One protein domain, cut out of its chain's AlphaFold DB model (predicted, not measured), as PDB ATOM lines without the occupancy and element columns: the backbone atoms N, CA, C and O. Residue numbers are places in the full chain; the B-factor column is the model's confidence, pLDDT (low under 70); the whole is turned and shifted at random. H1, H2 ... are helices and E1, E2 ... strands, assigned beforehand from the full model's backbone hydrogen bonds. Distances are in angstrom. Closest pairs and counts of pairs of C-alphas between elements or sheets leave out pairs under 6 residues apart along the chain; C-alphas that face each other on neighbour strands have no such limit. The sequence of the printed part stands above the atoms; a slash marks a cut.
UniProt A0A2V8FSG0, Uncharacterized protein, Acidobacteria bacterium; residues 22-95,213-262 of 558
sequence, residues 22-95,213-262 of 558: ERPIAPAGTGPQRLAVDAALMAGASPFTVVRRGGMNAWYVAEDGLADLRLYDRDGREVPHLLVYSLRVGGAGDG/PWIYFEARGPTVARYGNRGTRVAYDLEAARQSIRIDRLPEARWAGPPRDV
ATOM      1  N   GLU A  22     -46.975  -3.643 -37.922       91.50
ATOM      2  CA  GLU A  22     -46.047  -4.718 -37.604       91.50
ATOM      3  C   GLU A  22     -46.490  -6.002 -38.307       91.50
ATOM      4  O   GLU A  22     -47.669  -6.359 -38.301       91.50
ATOM      5  N   ARG A  23     -45.555  -6.722 -38.932       93.94
ATOM      6  CA  ARG A  23     -45.862  -7.974 -39.625       93.94
ATOM      7  C   ARG A  23     -44.751  -9.009 -39.442       93.94
ATOM      8  O   ARG A  23     -43.612  -8.743 -39.829       93.94
ATOM      9  N   PRO A  24     -45.062 -10.201 -38.905       94.00
ATOM     10  CA  PRO A  24     -44.086 -11.277 -38.781       94.00
ATOM     11  C   PRO A  24     -43.611 -11.802 -40.144       94.00
ATOM     12  O   PRO A  24     -44.393 -11.933 -41.091       94.00
ATOM     13  N   ILE A  25     -42.331 -12.155 -40.218       95.44
ATOM     14  CA  ILE A  25     -41.692 -12.839 -41.343       95.44
ATOM     15  C   ILE A  25     -41.287 -14.233 -40.858       95.44
ATOM     16  O   ILE A  25     -40.663 -14.369 -39.806       95.44
ATOM     17  N   ALA A  26     -41.627 -15.263 -41.631       93.81
ATOM     18  CA  ALA A  26     -41.121 -16.622 -41.489       93.81
ATOM     19  C   ALA A  26     -39.911 -16.801 -42.423       93.81
ATOM     20  O   ALA A  26     -40.098 -16.938 -43.638       93.81
ATOM     21  N   PRO A  27     -38.672 -16.779 -41.897       92.81
ATOM     22  CA  PRO A  27     -37.487 -17.042 -42.698       92.81
ATOM     23  C   PRO A  27     -37.433 -18.517 -43.115       92.81
ATOM     24  O   PRO A  27     -37.853 -19.397 -42.365       92.81
ATOM     25  N   ALA A  28     -36.862 -18.797 -44.282       91.38
ATOM     26  CA  ALA A  28     -36.634 -20.151 -44.791       91.38
ATOM     27  C   ALA A  28     -35.465 -20.885 -44.100       91.38
ATOM     28  O   ALA A  28     -35.341 -22.100 -44.220       91.38
ATOM     29  N   GLY A  29     -34.602 -20.162 -43.383       90.12
ATOM     30  CA  GLY A  29     -33.452 -20.704 -42.656       90.12
ATOM     31  C   GLY A  29     -32.675 -19.626 -41.894       90.12
ATOM     32  O   GLY A  29     -33.224 -18.578 -41.556       90.12
ATOM     33  N   THR A  30     -31.392 -19.862 -41.635       91.50
ATOM     34  CA  THR A  30     -30.437 -18.830 -41.197       91.50
ATOM     35  C   THR A  30     -29.586 -18.364 -42.381       91.50
ATOM     36  O   THR A  30     -29.390 -19.106 -43.342       91.50
ATOM     37  N   GLY A  31     -29.087 -17.129 -42.331       92.94
ATOM     38  CA  GLY A  31     -28.278 -16.536 -43.397       92.94
ATOM     39  C   GLY A  31     -29.092 -15.719 -44.413       92.94
ATOM     40  O   GLY A  31     -30.193 -15.266 -44.085       92.94
ATOM     41  N   PRO A  32     -28.546 -15.470 -45.618       94.81
ATOM     42  CA  PRO A  32     -29.117 -14.551 -46.601       94.81
ATOM     43  C   PRO A  32     -30.411 -15.086 -47.214       94.81
ATOM     44  O   PRO A  32     -30.471 -16.233 -47.656       94.81
ATOM     45  N   GLN A  33     -31.434 -14.236 -47.287       94.62
ATOM     46  CA  GLN A  33     -32.749 -14.588 -47.827       94.62
ATOM     47  C   GLN A  33     -33.318 -13.475 -48.690       94.62
ATOM     48  O   GLN A  33     -32.881 -12.323 -48.626       94.62
ATOM     49  N   ARG A  34     -34.334 -13.831 -49.473       94.50
ATOM     50  CA  ARG A  34     -35.183 -12.879 -50.189       94.50
ATOM     51  C   ARG A  34     -36.605 -12.925 -49.648       94.50
ATOM     52  O   ARG A  34     -37.101 -13.991 -49.300       94.50
ATOM     53  N   LEU A  35     -37.282 -11.788 -49.644       94.62
ATOM     54  CA  LEU A  35     -38.696 -11.668 -49.306       94.62
ATOM     55  C   LEU A  35     -39.406 -10.844 -50.377       94.62
ATOM     56  O   LEU A  35     -38.922  -9.792 -50.802       94.62
ATOM     57  N   ALA A  36     -40.547 -11.342 -50.841       92.56
ATOM     58  CA  ALA A  36     -41.353 -10.664 -51.841       92.56
ATOM     59  C   ALA A  36     -42.069  -9.443 -51.243       92.56
ATOM     60  O   ALA A  36     -42.724  -9.539 -50.204       92.56
ATOM     61  N   VAL A  37     -42.015  -8.311 -51.950       92.00
ATOM     62  CA  VAL A  37     -42.927  -7.185 -51.712       92.00
ATOM     63  C   VAL A  37     -44.326  -7.583 -52.192       92.00
ATOM     64  O   VAL A  37     -44.484  -8.020 -53.336       92.00
ATOM     65  N   ASP A  38     -45.324  -7.459 -51.315       89.69
ATOM     66  CA  ASP A  38     -46.726  -7.778 -51.596       89.69
ATOM     67  C   ASP A  38     -47.636  -6.542 -51.491       89.69
ATOM     68  O   ASP A  38     -47.215  -5.460 -51.073       89.69
ATOM     69  N   ALA A  39     -48.898  -6.690 -51.906       86.25
ATOM     70  CA  ALA A  39     -49.864  -5.591 -51.930       86.25
ATOM     71  C   ALA A  39     -50.140  -5.003 -50.537       86.25
ATOM     72  O   ALA A  39     -50.310  -3.793 -50.416       86.25
ATOM     73  N   ALA A  40     -50.136  -5.833 -49.487       88.06
ATOM     74  CA  ALA A  40     -50.379  -5.385 -48.118       88.06
ATOM     75  C   ALA A  40     -49.249  -4.477 -47.605       88.06
ATOM     76  O   ALA A  40     -49.525  -3.436 -47.010       88.06
ATOM     77  N   LEU A  41     -47.986  -4.828 -47.882       91.00
ATOM     78  CA  LEU A  41     -46.852  -3.963 -47.565       91.00
ATOM     79  C   LEU A  41     -46.918  -2.649 -48.358       91.00
ATOM     80  O   LEU A  41     -46.765  -1.579 -47.773       91.00
ATOM     81  N   MET A  42     -47.184  -2.711 -49.668       90.44
ATOM     82  CA  MET A  42     -47.260  -1.513 -50.517       90.44
ATOM     83  C   MET A  42     -48.397  -0.562 -50.126       90.44
ATOM     84  O   MET A  42     -48.238   0.648 -50.250       90.44
ATOM     85  N   ALA A  43     -49.527  -1.091 -49.652       85.69
ATOM     86  CA  ALA A  43     -50.661  -0.283 -49.214       85.69
ATOM     87  C   ALA A  43     -50.376   0.496 -47.916       85.69
ATOM     88  O   ALA A  43     -50.938   1.573 -47.713       85.69
ATOM     89  N   GLY A  44     -49.528  -0.048 -47.035       83.62
ATOM     90  CA  GLY A  44     -49.250   0.530 -45.720       83.62
ATOM     91  C   GLY A  44     -47.935   1.303 -45.603       83.62
ATOM     92  O   GLY A  44     -47.817   2.121 -44.696       83.62
ATOM     93  N   ALA A  45     -46.953   1.046 -46.468       88.44
ATOM     94  CA  ALA A  45     -45.620   1.653 -46.414       88.44
ATOM     95  C   ALA A  45     -45.478   2.880 -47.338       88.44
ATOM     96  O   ALA A  45     -46.402   3.268 -48.058       88.44
ATOM     97  N   SER A  46     -44.298   3.505 -47.334       88.69
ATOM     98  CA  SER A  46     -43.966   4.594 -48.260       88.69
ATOM     99  C   SER A  46     -44.100   4.126 -49.716       88.69
ATOM    100  O   SER A  46     -43.539   3.082 -50.073       88.69
ATOM    101  N   PRO A  47     -44.821   4.883 -50.565       89.06
ATOM    102  CA  PRO A  47     -45.167   4.458 -51.916       89.06
ATOM    103  C   PRO A  47     -43.941   4.413 -52.828       89.06
ATOM    104  O   PRO A  47     -43.019   5.210 -52.681       89.06
ATOM    105  N   PHE A  48     -43.973   3.515 -53.809       91.44
ATOM    106  CA  PHE A  48     -43.000   3.495 -54.898       91.44
ATOM    107  C   PHE A  48     -43.290   4.589 -55.928       91.44
ATOM    108  O   PHE A  48     -44.442   4.969 -56.137       91.44
ATOM    109  N   THR A  49     -42.249   5.024 -56.631       91.62
ATOM    110  CA  THR A  49     -42.344   5.826 -57.853       91.62
ATOM    111  C   THR A  49     -42.109   4.926 -59.058       91.62
ATOM    112  O   THR A  49     -41.118   4.200 -59.115       91.62
ATOM    113  N   VAL A  50     -43.009   4.963 -60.038       91.06
ATOM    114  CA  VAL A  50     -42.820   4.219 -61.286       91.06
ATOM    115  C   VAL A  50     -41.873   4.976 -62.218       91.06
ATOM    116  O   VAL A  50     -42.154   6.095 -62.642       91.06
ATOM    117  N   VAL A  51     -40.772   4.327 -62.596       90.25
ATOM    118  CA  VAL A  51     -39.768   4.847 -63.529       90.25
ATOM    119  C   VAL A  51     -39.759   4.002 -64.799       90.25
ATOM    120  O   VAL A  51     -39.719   2.772 -64.751       90.25
ATOM    121  N   ARG A  52     -39.769   4.661 -65.961       87.19
ATOM    122  CA  ARG A  52     -39.602   4.007 -67.265       87.19
ATOM    123  C   ARG A  52     -38.110   3.810 -67.550       87.19
ATOM    124  O   ARG A  52     -37.358   4.779 -67.617       87.19
ATOM    125  N   ARG A  53     -37.681   2.564 -67.735       82.94
ATOM    126  CA  ARG A  53     -36.303   2.159 -68.060       82.94
ATOM    127  C   ARG A  53     -36.263   1.520 -69.450       82.94
ATOM    128  O   ARG A  53     -37.252   0.954 -69.895       82.94
ATOM    129  N   GLY A  54     -35.116   1.590 -70.123       71.88
ATOM    130  CA  GLY A  54     -34.936   1.042 -71.473       71.88
ATOM    131  C   GLY A  54     -35.366   1.991 -72.603       71.88
ATOM    132  O   GLY A  54     -36.115   2.942 -72.394       71.88
ATOM    133  N   GLY A  55     -34.833   1.747 -73.804       70.38
ATOM    134  CA  GLY A  55     -35.123   2.517 -75.021       70.38
ATOM    135  C   GLY A  55     -36.376   2.014 -75.743       70.38
ATOM    136  O   GLY A  55     -37.498   2.295 -75.326       70.38
ATOM    137  N   MET A  56     -36.185   1.260 -76.832       59.16
ATOM    138  CA  MET A  56     -37.286   0.692 -77.630       59.16
ATOM    139  C   MET A  56     -38.076  -0.397 -76.883       59.16
ATOM    140  O   MET A  56     -39.294  -0.442 -76.991       59.16
ATOM    141  N   ASN A  57     -37.410  -1.202 -76.050       66.75
ATOM    142  CA  ASN A  57     -38.050  -2.214 -75.202       66.75
ATOM    143  C   ASN A  57     -38.236  -1.667 -73.789       66.75
ATOM    144  O   ASN A  57     -37.647  -2.196 -72.855       66.75
ATOM    145  N   ALA A  58     -38.942  -0.548 -73.636       69.69
ATOM    146  CA  ALA A  58     -39.071   0.069 -72.325       69.69
ATOM    147  C   ALA A  58     -39.864  -0.817 -71.351       69.69
ATOM    148  O   ALA A  58     -40.875  -1.414 -71.717       69.69
ATOM    149  N   TRP A  59     -39.426  -0.860 -70.099       79.44
ATOM    150  CA  TRP A  59     -40.135  -1.497 -68.995       79.44
ATOM    151  C   TRP A  59     -40.280  -0.514 -67.838       79.44
ATOM    152  O   TRP A  59     -39.580   0.495 -67.755       79.44
ATOM    153  N   TYR A  60     -41.211  -0.809 -66.943       87.56
ATOM    154  CA  TYR A  60     -41.487   0.021 -65.782       87.56
ATOM    155  C   TYR A  60     -40.941  -0.640 -64.522       87.56
ATOM    156  O   TYR A  60     -41.138  -1.839 -64.321       87.56
ATOM    157  N   VAL A  61     -40.265   0.145 -63.686       88.81
ATOM    158  CA  VAL A  61     -39.634  -0.289 -62.434       88.81
ATOM    159  C   VAL A  61     -40.158   0.570 -61.287       88.81
ATOM    160  O   VAL A  61     -40.327   1.776 -61.449       88.81
ATOM    161  N   ALA A  62     -40.444  -0.048 -60.144       90.31
ATOM    162  CA  ALA A  62     -40.942   0.625 -58.949       90.31
ATOM    163  C   ALA A  62     -39.783   1.028 -58.022       90.31
ATOM    164  O   ALA A  62     -39.348   0.228 -57.203       90.31
ATOM    165  N   GLU A  63     -39.296   2.264 -58.120       89.94
ATOM    166  CA  GLU A  63     -38.142   2.776 -57.365       89.94
ATOM    167  C   GLU A  63     -38.571   3.640 -56.160       89.94
ATOM    168  O   GLU A  63     -39.739   3.986 -56.007       89.94
ATOM    169  N   ASP A  64     -37.630   3.950 -55.263       86.12
ATOM    170  CA  ASP A  64     -37.804   4.885 -54.132       86.12
ATOM    171  C   ASP A  64     -38.978   4.623 -53.160       86.12
ATOM    172  O   ASP A  64     -39.391   5.517 -52.423       86.12
ATOM    173  N   GLY A  65     -39.486   3.388 -53.099       88.12
ATOM    174  CA  GLY A  65     -40.493   2.963 -52.118       88.12
ATOM    175  C   GLY A  65     -39.910   2.327 -50.856       88.12
ATOM    176  O   GLY A  65     -38.711   2.060 -50.762       88.12
ATOM    177  N   LEU A  66     -40.785   2.060 -49.879       91.19
ATOM    178  CA  LEU A  66     -40.472   1.378 -48.611       91.19
ATOM    179  C   LEU A  66     -39.387   2.064 -47.754       91.19
ATOM    180  O   LEU A  66     -38.724   1.411 -46.953       91.19
ATOM    181  N   ALA A  67     -39.202   3.381 -47.892       88.88
ATOM    182  CA  ALA A  67     -38.195   4.152 -47.149       88.88
ATOM    183  C   ALA A  67     -38.325   4.046 -45.612       88.88
ATOM    184  O   ALA A  67     -37.357   4.226 -44.869       88.88
ATOM    185  N   ASP A  68     -39.521   3.727 -45.136       89.38
ATOM    186  CA  ASP A  68     -39.924   3.586 -43.741       89.38
ATOM    187  C   ASP A  68     -39.927   2.141 -43.222       89.38
ATOM    188  O   ASP A  68     -40.175   1.926 -42.035       89.38
ATOM    189  N   LEU A  69     -39.637   1.159 -44.079       92.12
ATOM    190  CA  LEU A  69     -39.536  -0.241 -43.682       92.12
ATOM    191  C   LEU A  69     -38.317  -0.456 -42.783       92.12
ATOM    192  O   LEU A  69     -37.203  -0.051 -43.113       92.12
ATOM    193  N   ARG A  70     -38.521  -1.132 -41.656       91.56
ATOM    194  CA  ARG A  70     -37.458  -1.622 -40.773       91.56
ATOM    195  C   ARG A  70     -37.724  -3.076 -40.421       91.56
ATOM    196  O   ARG A  70     -38.876  -3.470 -40.246       91.56
ATOM    197  N   LEU A  71     -36.664  -3.869 -40.325       93.44
ATOM    198  CA  LEU A  71     -36.738  -5.263 -39.900       93.44
ATOM    199  C   LEU A  71     -36.116  -5.385 -38.511       93.44
ATOM    200  O   LEU A  71     -35.099  -4.753 -38.249       93.44
ATOM    201  N   TYR A  72     -36.704  -6.201 -37.643       92.75
ATOM    202  CA  TYR A  72     -36.233  -6.434 -36.282       92.75
ATOM    203  C   TYR A  72     -36.117  -7.927 -35.998       92.75
ATOM    204  O   TYR A  72     -36.965  -8.715 -36.428       92.75
ATOM    205  N   ASP A  73     -35.076  -8.317 -35.272       91.81
ATOM    206  CA  ASP A  73     -34.924  -9.672 -34.752       91.81
ATOM    207  C   ASP A  73     -35.730  -9.882 -33.454       91.81
ATOM    208  O   ASP A  73     -36.378  -8.974 -32.930       91.81
ATOM    209  N   ARG A  74     -35.683 -11.107 -32.915       87.25
ATOM    210  CA  ARG A  74     -36.349 -11.477 -31.652       87.25
ATOM    211  C   ARG A  74     -35.922 -10.650 -30.432       87.25
ATOM    212  O   ARG A  74     -36.669 -10.602 -29.462       87.25
ATOM    213  N   ASP A  75     -34.735 -10.046 -30.466       88.00
ATOM    214  CA  ASP A  75     -34.191  -9.233 -29.375       88.00
ATOM    215  C   ASP A  75     -34.518  -7.742 -29.575       88.00
ATOM    216  O   ASP A  75     -34.049  -6.895 -28.814       88.00
ATOM    217  N   GLY A  76     -35.303  -7.408 -30.608       85.81
ATOM    218  CA  GLY A  76     -35.650  -6.039 -30.970       85.81
ATOM    219  C   GLY A  76     -34.506  -5.273 -31.631       85.81
ATOM    220  O   GLY A  76     -34.586  -4.050 -31.736       85.81
ATOM    221  N   ARG A  77     -33.442  -5.952 -32.078       89.94
ATOM    222  CA  ARG A  77     -32.353  -5.305 -32.818       89.94
ATOM    223  C   ARG A  77     -32.718  -5.183 -34.284       89.94
ATOM    224  O   ARG A  77     -33.286  -6.102 -34.870       89.94
ATOM    225  N   GLU A  78     -32.364  -4.052 -34.874       91.00
ATOM    226  CA  GLU A  78     -32.604  -3.806 -36.289       91.00
ATOM    227  C   GLU A  78     -31.746  -4.735 -37.160       91.00
ATOM    228  O   GLU A  78     -30.542  -4.885 -36.948       91.00
ATOM    229  N   VAL A  79     -32.384  -5.361 -38.147       93.25
ATOM    230  CA  VAL A  79     -31.755  -6.222 -39.147       93.25
ATOM    231  C   VAL A  79     -31.573  -5.402 -40.429       93.25
ATOM    232  O   VAL A  79     -32.571  -4.992 -41.032       93.25
ATOM    233  N   PRO A  80     -30.325  -5.154 -40.873       93.69
ATOM    234  CA  PRO A  80     -30.061  -4.473 -42.136       93.69
ATOM    235  C   PRO A  80     -30.716  -5.189 -43.316       93.69
ATOM    236  O   PRO A  80     -30.734  -6.421 -43.383       93.69
ATOM    237  N   HIS A  81     -31.226  -4.413 -44.268       93.81
ATOM    238  CA  HIS A  81     -31.885  -4.945 -45.455       93.81
ATOM    239  C   HIS A  81     -31.589  -4.097 -46.694       93.81
ATOM    240  O   HIS A  81     -31.197  -2.937 -46.591       93.81
ATOM    241  N   LEU A  82     -31.791  -4.680 -47.876       93.19
ATOM    242  CA  LEU A  82     -31.657  -4.004 -49.166       93.19
ATOM    243  C   LEU A  82     -32.818  -4.338 -50.095       93.19
ATOM    244  O   LEU A  82     -33.246  -5.485 -50.177       93.19
ATOM    245  N   LEU A  83     -33.259  -3.357 -50.878       92.19
ATOM    246  CA  LEU A  83     -34.156  -3.590 -52.010       92.19
ATOM    247  C   LEU A  83     -33.332  -3.942 -53.251       92.19
ATOM    248  O   LEU A  83     -32.535  -3.118 -53.700       92.19
ATOM    249  N   VAL A  84     -33.501  -5.146 -53.797       90.62
ATOM    250  CA  VAL A  84     -32.705  -5.680 -54.916       90.62
ATOM    251  C   VAL A  84     -33.628  -6.232 -56.001       90.62
ATOM    252  O   VAL A  84     -34.509  -7.041 -55.720       90.62
ATOM    253  N   TYR A  85     -33.427  -5.816 -57.251       86.38
ATOM    254  CA  TYR A  85     -34.180  -6.333 -58.397       86.38
ATOM    255  C   TYR A  85     -33.572  -7.627 -58.925       86.38
ATOM    256  O   TYR A  85     -32.356  -7.829 -58.865       86.38
ATOM    257  N   SER A  86     -34.418  -8.487 -59.484       79.00
ATOM    258  CA  SER A  86     -33.947  -9.629 -60.258       79.00
ATOM    259  C   SER A  86     -33.323  -9.133 -61.563       79.00
ATOM    260  O   SER A  86     -33.900  -8.305 -62.262       79.00
ATOM    261  N   LEU A  87     -32.148  -9.646 -61.927       66.62
ATOM    262  CA  LEU A  87     -31.570  -9.366 -63.241       66.62
ATOM    263  C   LEU A  87     -32.454 -10.010 -64.321       66.62
ATOM    264  O   LEU A  87     -32.607 -11.230 -64.335       66.62
ATOM    265  N   ARG A  88     -33.015  -9.212 -65.237       63.84
ATOM    266  CA  ARG A  88     -33.671  -9.752 -66.438       63.84
ATOM    267  C   ARG A  88     -32.612 -10.287 -67.401       63.84
ATOM    268  O   ARG A  88     -31.759  -9.531 -67.862       63.84
ATOM    269  N   VAL A  89     -32.685 -11.574 -67.735       47.75
ATOM    270  CA  VAL A  89     -31.891 -12.193 -68.807       47.75
ATOM    271  C   VAL A  89     -32.805 -12.375 -70.021       47.75
ATOM    272  O   VAL A  89     -33.660 -13.248 -69.997       47.75
ATOM    273  N   GLY A  90     -32.621 -11.568 -71.074       39.31
ATOM    274  CA  GLY A  90     -33.343 -11.716 -72.352       39.31
ATOM    275  C   GLY A  90     -34.834 -11.341 -72.298       39.31
ATOM    276  O   GLY A  90     -35.453 -11.332 -71.243       39.31
ATOM    277  N   GLY A  91     -35.405 -10.916 -73.427       38.59
ATOM    278  CA  GLY A  91     -36.754 -10.339 -73.491       38.59
ATOM    279  C   GLY A  91     -37.913 -11.321 -73.258       38.59
ATOM    280  O   GLY A  91     -37.758 -12.524 -73.410       38.59
ATOM    281  N   ALA A  92     -39.081 -10.718 -72.994       33.16
ATOM    282  CA  ALA A  92     -40.434 -11.277 -72.841       33.16
ATOM    283  C   ALA A  92     -40.807 -11.939 -71.488       33.16
ATOM    284  O   ALA A  92     -40.497 -13.083 -71.197       33.16
ATOM    285  N   GLY A  93     -41.607 -11.205 -70.703       42.62
ATOM    286  CA  GLY A  93     -42.948 -11.676 -70.327       42.62
ATOM    287  C   GLY A  93     -43.181 -12.400 -69.000       42.62
ATOM    288  O   GLY A  93     -44.254 -12.217 -68.438       42.62
ATOM    289  N   ASP A  94     -42.239 -13.161 -68.450       38.31
ATOM    290  CA  ASP A  94     -42.638 -14.269 -67.552       38.31
ATOM    291  C   ASP A  94     -42.753 -13.962 -66.038       38.31
ATOM    292  O   ASP A  94     -42.527 -14.815 -65.183       38.31
ATOM    293  N   GLY A  95     -43.118 -12.733 -65.653       53.28
ATOM    294  CA  GLY A  95     -43.209 -12.394 -64.222       53.28
ATOM    295  C   GLY A  95     -43.913 -11.095 -63.844       53.28
ATOM    296  O   GLY A  95     -43.672 -10.581 -62.749       53.28
ATOM    297  N   PRO A 213     -38.895  -4.641 -56.472       91.75
ATOM    298  CA  PRO A 213     -37.711  -5.217 -55.860       91.75
ATOM    299  C   PRO A 213     -38.079  -6.365 -54.909       91.75
ATOM    300  O   PRO A 213     -39.194  -6.464 -54.393       91.75
ATOM    301  N   TRP A 214     -37.095  -7.203 -54.614       93.06
ATOM    302  CA  TRP A 214     -37.101  -8.106 -53.469       93.06
ATOM    303  C   TRP A 214     -36.434  -7.439 -52.270       93.06
ATOM    304  O   TRP A 214     -35.503  -6.650 -52.430       93.06
ATOM    305  N   ILE A 215     -36.862  -7.808 -51.066       94.38
ATOM    306  CA  ILE A 215     -36.189  -7.427 -49.825       94.38
ATOM    307  C   ILE A 215     -35.143  -8.498 -49.515       94.38
ATOM    308  O   ILE A 215     -35.484  -9.645 -49.232       94.38
ATOM    309  N   TYR A 216     -33.870  -8.128 -49.583       95.50
ATOM    310  CA  TYR A 216     -32.740  -8.931 -49.135       95.50
ATOM    311  C   TYR A 216     -32.415  -8.616 -47.675       95.50
ATOM    312  O   TYR A 216     -32.333  -7.443 -47.310       95.50
ATOM    313  N   PHE A 217     -32.205  -9.645 -46.857       95.12
ATOM    314  CA  PHE A 217     -31.768  -9.519 -45.464       95.12
ATOM    315  C   PHE A 217     -31.095 -10.814 -44.990       95.12
ATOM    316  O   PHE A 217     -31.271 -11.876 -45.594       95.12
ATOM    317  N   GLU A 218     -30.339 -10.743 -43.894       94.56
ATOM    318  CA  GLU A 218     -29.698 -11.908 -43.276       94.56
ATOM    319  C   GLU A 218     -30.432 -12.321 -41.997       94.56
ATOM    320  O   GLU A 218     -30.358 -11.655 -40.964       94.56
ATOM    321  N   ALA A 219     -31.146 -13.445 -42.052       90.69
ATOM    322  CA  ALA A 219     -31.927 -13.928 -40.923       90.69
ATOM    323  C   ALA A 219     -31.056 -14.701 -39.920       90.69
ATOM    324  O   ALA A 219     -30.301 -15.603 -40.286       90.69
ATOM    325  N   ARG A 220     -31.223 -14.415 -38.626       89.25
ATOM    326  CA  ARG A 220     -30.647 -15.207 -37.517       89.25
ATOM    327  C   ARG A 220     -31.704 -15.979 -36.716       89.25
ATOM    328  O   ARG A 220     -31.372 -16.679 -35.766       89.25
ATOM    329  N   GLY A 221     -32.972 -15.831 -37.088       85.94
ATOM    330  CA  GLY A 221     -34.141 -16.354 -36.387       85.94
ATOM    331  C   GLY A 221     -35.408 -15.602 -36.818       85.94
ATOM    332  O   GLY A 221     -35.364 -14.883 -37.821       85.94
ATOM    333  N   PRO A 222     -36.524 -15.738 -36.077       87.94
ATOM    334  CA  PRO A 222     -37.761 -15.009 -36.353       87.94
ATOM    335  C   PRO A 222     -37.502 -13.510 -36.522       87.94
ATOM    336  O   PRO A 222     -36.787 -12.905 -35.723       87.94
ATOM    337  N   THR A 223     -38.056 -12.940 -37.589       93.38
ATOM    338  CA  THR A 223     -37.863 -11.536 -37.969       93.38
ATOM    339  C   THR A 223     -39.229 -10.875 -38.091       93.38
ATOM    340  O   THR A 223     -40.200 -11.510 -38.499       93.38
ATOM    341  N   VAL A 224     -39.322  -9.601 -37.740       94.00
ATOM    342  CA  VAL A 224     -40.560  -8.826 -37.798       94.00
ATOM    343  C   VAL A 224     -40.311  -7.554 -38.599       94.00
ATOM    344  O   VAL A 224     -39.330  -6.858 -38.365       94.00
ATOM    345  N   ALA A 225     -41.191  -7.245 -39.547       93.94
ATOM    346  CA  ALA A 225     -41.175  -5.975 -40.261       93.94
ATOM    347  C   ALA A 225     -42.034  -4.937 -39.540       93.94
ATOM    348  O   ALA A 225     -43.149  -5.254 -39.124       93.94
ATOM    349  N   ARG A 226     -41.560  -3.692 -39.476       91.44
ATOM    350  CA  ARG A 226     -42.345  -2.530 -39.052       91.44
ATOM    351  C   ARG A 226     -42.272  -1.411 -40.088       91.44
ATOM    352  O   ARG A 226     -41.208  -1.170 -40.653       91.44
ATOM    353  N   TYR A 227     -43.401  -0.765 -40.369       89.50
ATOM    354  CA  TYR A 227     -43.545   0.257 -41.421       89.50
ATOM    355  C   TYR A 227     -44.783   1.140 -41.182       89.50
ATOM    356  O   TYR A 227     -45.488   0.981 -40.191       89.50
ATOM    357  N   GLY A 228     -45.059   2.091 -42.069       80.75
ATOM    358  CA  GLY A 228     -46.218   2.986 -42.040       80.75
ATOM    359  C   GLY A 228     -45.970   4.359 -41.416       80.75
ATOM    360  O   GLY A 228     -46.933   5.071 -41.131       80.75
ATOM    361  N   ASN A 229     -44.705   4.746 -41.227       76.69
ATOM    362  CA  ASN A 229     -44.328   6.112 -40.854       76.69
ATOM    363  C   ASN A 229     -43.818   6.872 -42.088       76.69
ATOM    364  O   ASN A 229     -43.274   6.270 -43.006       76.69
ATOM    365  N   ARG A 230     -43.881   8.205 -42.104       63.56
ATOM    366  CA  ARG A 230     -43.054   8.995 -43.030       63.56
ATOM    367  C   ARG A 230     -41.619   9.018 -42.500       63.56
ATOM    368  O   ARG A 230     -41.218   9.952 -41.816       63.56
ATOM    369  N   GLY A 231     -40.875   7.952 -42.775       63.53
ATOM    370  CA  GLY A 231     -39.463   7.831 -42.429       63.53
ATOM    371  C   GLY A 231     -38.545   8.281 -43.563       63.53
ATOM    372  O   GLY A 231     -38.892   8.199 -44.740       63.53
ATOM    373  N   THR A 232     -37.339   8.721 -43.216       67.62
ATOM    374  CA  THR A 232     -36.240   8.854 -44.176       67.62
ATOM    375  C   THR A 232     -35.640   7.481 -44.471       67.62
ATOM    376  O   THR A 232     -35.515   6.635 -43.577       67.62
ATOM    377  N   ARG A 233     -35.238   7.263 -45.727       72.50
ATOM    378  CA  ARG A 233     -34.513   6.059 -46.142       72.50
ATOM    379  C   ARG A 233     -33.216   5.943 -45.338       72.50
ATOM    380  O   ARG A 233     -32.466   6.912 -45.246       72.50
ATOM    381  N   VAL A 234     -32.958   4.770 -44.765       76.94
ATOM    382  CA  VAL A 234     -31.692   4.470 -44.080       76.94
ATOM    383  C   VAL A 234     -30.774   3.758 -45.064       76.94
ATOM    384  O   VAL A 234     -31.204   2.854 -45.780       76.94
ATOM    385  N   ALA A 235     -29.523   4.206 -45.132       81.88
ATOM    386  CA  ALA A 235     -28.472   3.544 -45.888       81.88
ATOM    387  C   ALA A 235     -27.674   2.657 -44.928       81.88
ATOM    388  O   ALA A 235     -27.159   3.143 -43.924       81.88
ATOM    389  N   TYR A 236     -27.593   1.365 -45.236       87.69
ATOM    390  CA  TYR A 236     -26.756   0.421 -44.501       87.69
ATOM    391  C   TYR A 236     -25.449   0.197 -45.259       87.69
ATOM    392  O   TYR A 236     -25.444   0.214 -46.491       87.69
ATOM    393  N   ASP A 237     -24.379  -0.156 -44.544       88.69
ATOM    394  CA  ASP A 237     -23.111  -0.602 -45.150       88.69
ATOM    395  C   ASP A 237     -23.300  -1.796 -46.100       88.69
ATOM    396  O   ASP A 237     -22.503  -2.023 -47.010       88.69
ATOM    397  N   LEU A 238     -24.410  -2.525 -45.937       89.94
ATOM    398  CA  LEU A 238     -24.841  -3.601 -46.819       89.94
ATOM    399  C   LEU A 238     -24.935  -3.166 -48.292       89.94
ATOM    400  O   LEU A 238     -24.732  -3.999 -49.171       89.94
ATOM    401  N   GLU A 239     -25.175  -1.880 -48.583       88.38
ATOM    402  CA  GLU A 239     -25.181  -1.328 -49.949       88.38
ATOM    403  C   GLU A 239     -23.894  -1.657 -50.726       88.38
ATOM    404  O   GLU A 239     -23.953  -1.900 -51.935       88.38
ATOM    405  N   ALA A 240     -22.746  -1.772 -50.041       89.44
ATOM    406  CA  ALA A 240     -21.482  -2.182 -50.653       89.44
ATOM    407  C   ALA A 240     -21.550  -3.586 -51.292       89.44
ATOM    408  O   ALA A 240     -20.846  -3.865 -52.263       89.44
ATOM    409  N   ALA A 241     -22.427  -4.466 -50.799       88.25
ATOM    410  CA  ALA A 241     -22.594  -5.826 -51.304       88.25
ATOM    411  C   ALA A 241     -23.571  -5.937 -52.492       88.25
ATOM    412  O   ALA A 241     -23.629  -6.998 -53.121       88.25
ATOM    413  N   ARG A 242     -24.307  -4.873 -52.855       88.62
ATOM    414  CA  ARG A 242     -25.408  -4.900 -53.845       88.62
ATOM    415  C   ARG A 242     -25.062  -5.609 -55.158       88.62
ATOM    416  O   ARG A 242     -25.861  -6.398 -55.651       88.62
ATOM    417  N   GLN A 243     -23.880  -5.349 -55.719       86.75
ATOM    418  CA  GLN A 243     -23.459  -5.919 -57.011       86.75
ATOM    419  C   GLN A 243     -23.152  -7.428 -56.942       86.75
ATOM    420  O   GLN A 243     -23.235  -8.137 -57.950       86.75
ATOM    421  N   SER A 244     -22.807  -7.931 -55.754       86.69
ATOM    422  CA  SER A 244     -22.499  -9.345 -55.517       86.69
ATOM    423  C   SER A 244     -23.742 -10.195 -55.240       86.69
ATOM    424  O   SER A 244     -23.718 -11.406 -55.460       86.69
ATOM    425  N   ILE A 245     -24.852  -9.576 -54.824       89.00
ATOM    426  CA  ILE A 245     -26.085 -10.287 -54.480       89.00
ATOM    427  C   ILE A 245     -26.720 -10.882 -55.748       89.00
ATOM    428  O   ILE A 245     -26.949 -10.199 -56.747       89.00
ATOM    429  N   ARG A 246     -27.010 -12.187 -55.707       89.75
ATOM    430  CA  ARG A 246     -27.777 -12.925 -56.726       89.75
ATOM    431  C   ARG A 246     -29.107 -13.347 -56.123       89.75
ATOM    432  O   ARG A 246     -29.243 -14.443 -55.583       89.75
ATOM    433  N   ILE A 247     -30.057 -12.413 -56.135       88.12
ATOM    434  CA  ILE A 247     -31.337 -12.526 -55.426       88.12
ATOM    435  C   ILE A 247     -32.185 -13.718 -55.902       88.12
ATOM    436  O   ILE A 247     -32.940 -14.309 -55.136       88.12
ATOM    437  N   ASP A 248     -32.025 -14.114 -57.160       86.25
ATOM    438  CA  ASP A 248     -32.692 -15.240 -57.806       86.25
ATOM    439  C   ASP A 248     -32.343 -16.594 -57.166       86.25
ATOM    440  O   ASP A 248     -33.183 -17.493 -57.166       86.25
ATOM    441  N   ARG A 249     -31.153 -16.714 -56.561       89.31
ATOM    442  CA  ARG A 249     -30.635 -17.958 -55.961       89.31
ATOM    443  C   ARG A 249     -30.849 -18.066 -54.454       89.31
ATOM    444  O   ARG A 249     -30.461 -19.070 -53.862       89.31
ATOM    445  N   LEU A 250     -31.399 -17.032 -53.822       91.81
ATOM    446  CA  LEU A 250     -31.573 -17.013 -52.373       91.81
ATOM    447  C   LEU A 250     -32.844 -17.752 -51.941       91.81
ATOM    448  O   LEU A 250     -33.857 -17.684 -52.642       91.81
ATOM    449  N   PRO A 251     -32.819 -18.407 -50.765       93.94
ATOM    450  CA  PRO A 251     -34.013 -18.999 -50.184       93.94
ATOM    451  C   PRO A 251     -35.055 -17.916 -49.868       93.94
ATOM    452  O   PRO A 251     -34.725 -16.790 -49.480       93.94
ATOM    453  N   GLU A 252     -36.326 -18.259 -50.065       94.00
ATOM    454  CA  GLU A 252     -37.439 -17.315 -49.994       94.00
ATOM    455  C   GLU A 252     -38.127 -17.346 -48.629       94.00
ATOM    456  O   GLU A 252     -38.795 -18.317 -48.270       94.00
ATOM    457  N   ALA A 253     -37.986 -16.251 -47.885       94.50
ATOM    458  CA  ALA A 253     -38.778 -15.973 -46.699       94.50
ATOM    459  C   ALA A 253     -40.225 -15.634 -47.083       94.50
ATOM    460  O   ALA A 253     -40.499 -15.120 -48.171       94.50
ATOM    461  N   ARG A 254     -41.160 -15.869 -46.160       94.62
ATOM    462  CA  ARG A 254     -42.590 -15.603 -46.366       94.62
ATOM    463  C   ARG A 254     -43.156 -14.711 -45.276       94.62
ATOM    464  O   ARG A 254     -42.727 -14.758 -44.128       94.62
ATOM    465  N   TRP A 255     -44.176 -13.936 -45.618       94.00
ATOM    466  CA  TRP A 255     -44.972 -13.221 -44.627       94.00
ATOM    467  C   TRP A 255     -45.796 -14.205 -43.785       94.00
ATOM    468  O   TRP A 255     -46.510 -15.043 -44.333       94.00
ATOM    469  N   ALA A 256     -45.727 -14.093 -42.458       90.25
ATOM    470  CA  ALA A 256     -46.376 -15.009 -41.517       90.25
ATOM    471  C   ALA A 256     -47.668 -14.413 -40.921       90.25
ATOM    472  O   ALA A 256     -47.828 -14.316 -39.705       90.25
ATOM    473  N   GLY A 257     -48.591 -14.002 -41.799       86.62
ATOM    474  CA  GLY A 257     -49.904 -13.443 -41.446       86.62
ATOM    475  C   GLY A 257     -50.148 -12.027 -41.988       86.62
ATOM    476  O   GLY A 257     -49.292 -11.488 -42.697       86.62
ATOM    477  N   PRO A 258     -51.318 -11.423 -41.706       88.00
ATOM    478  CA  PRO A 258     -51.631 -10.049 -42.099       88.00
ATOM    479  C   PRO A 258     -50.875  -9.012 -41.242       88.00
ATOM    480  O   PRO A 258     -50.432  -9.339 -40.136       88.00
ATOM    481  N   PRO A 259     -50.726  -7.764 -41.725       88.31
ATOM    482  CA  PRO A 259     -50.226  -6.652 -40.916       88.31
ATOM    483  C   PRO A 259     -51.077  -6.434 -39.657       88.31
ATOM    484  O   PRO A 259     -52.303  -6.524 -39.713       88.31
ATOM    485  N   ARG A 260     -50.433  -6.107 -38.537       88.88
ATOM    486  CA  ARG A 260     -51.069  -5.695 -37.279       88.88
ATOM    487  C   ARG A 260     -50.820  -4.207 -37.064       88.88
ATOM    488  O   ARG A 260     -49.692  -3.764 -37.250       88.88
ATOM    489  N   ASP A 261     -51.844  -3.446 -36.691       81.94
ATOM    490  CA  ASP A 261     -51.664  -2.040 -36.304       81.94
ATOM    491  C   ASP A 261     -51.017  -1.994 -34.907       81.94
ATOM    492  O   ASP A 261     -51.487  -2.653 -33.977       81.94
ATOM    493  N   VAL A 262     -49.895  -1.293 -34.790       77.06
ATOM    494  CA  VAL A 262     -49.080  -1.156 -33.573       77.06
ATOM    495  C   VAL A 262     -48.877   0.301 -33.162       77.06
ATOM    496  O   VAL A 262     -48.353   0.547 -32.076       77.06
TER     497      VAL A 262
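What this domain is: This is residues 22 to 95 and 213 to 262 of the 558 residues of an uncharacterized protein of Acidobacteria bacterium (UniProt A0A2V8FSG0). One seven-stranded sheet curls like part of a barrel and folds back on itself, so that E5, E8 and E1 face E2, E7 and E6, with E9 as the hinge; the hairpin of E3 and E4 lies off one end of it and adds to its length. The short helices H1 and H2 only graze the sheet. The 124 printed residues hold two named helices and nine named strands, in the order E1 E2 H1 E3 E4 E5 E6 E7 E8 H2 E9. The large sheet, E5 E8 E1 E9 E2 E7 E6, is mixed, and the class is mostly strand, with under half of the residues in named elements. The whole is compact, with a radius of gyration of the C-alphas of 14.9 A, and elongated in outline, spanning 49 by 29 by 28 A.

Where its parts are: E1, residues 22 to 26, is 13.5 A long and begins at C-alpha 22, (-46.047, -4.718, -37.604). E2, residues 31 to 36, is 16.6 A long. H1, residues 39 to 44, comes before E3, residues 49 to 53, and E4, residues 59 to 63. E5, residues 70 to 73, and E6, residues 81 to 84, come before the cut. E7, residues 214 to 219, is 14.8 A long and begins at (-37.101, -8.106, -53.469). E8, residues 223 to 227, is 13.5 A long. H2, residues 237 to 241, and E9, residues 252 to 255, follow; E9 ends at (-44.972, -13.221, -44.627).

How they stand to each other: In the strongly twisted sheet E5 and E6 are the edge strands, and their closest C-alphas, those of Leu 71 and His 81, are 7.4 A apart. E5 and E8 are antiparallel, with N 72 and O 224 at 2.8 A. E8 and E1 are antiparallel, with N 23 and O 225 at 2.8 A. E1 and E9 are antiparallel, with N 26 and O 254 at 2.8 A. E9 and E2 are parallel, with N 253 and O 34 at 2.8 A. E2 and E7 are antiparallel, with N 33 and O 217 at 2.9 A, as are E7 and E6, with N 82 and O 216 at 2.9 A. E8, H2 and E9 form a split strand-helix-strand unit, two strands running the same way with E1 between them in the sheet; its crossover is right-handed. The closest C-alphas of E6 and H2, Leu 82 and Glu 239, are 7.1 A apart. In the hairpin of E3 and E4, N 51 and O 61 are 2.8 A apart. E4 and E5 are apart. In H1 every O i to N i+4 pair is within hydrogen-bond range; in H2 0 of 1 is, and 2 of 2 O i to N i+3 pairs are.

The domain as a whole: The two farthest C-alphas, Met 56 and Asp 75, are 49.4 A apart. Residues 96 to 212 are not printed, and C-alphas 95 and 213 are 12.3 A apart across the cut. Of the links printed whole, none is long. The mean pLDDT of the printed part is 85.0; residues 56 to 58, 87 to 95 and 230 to 232 are under 70.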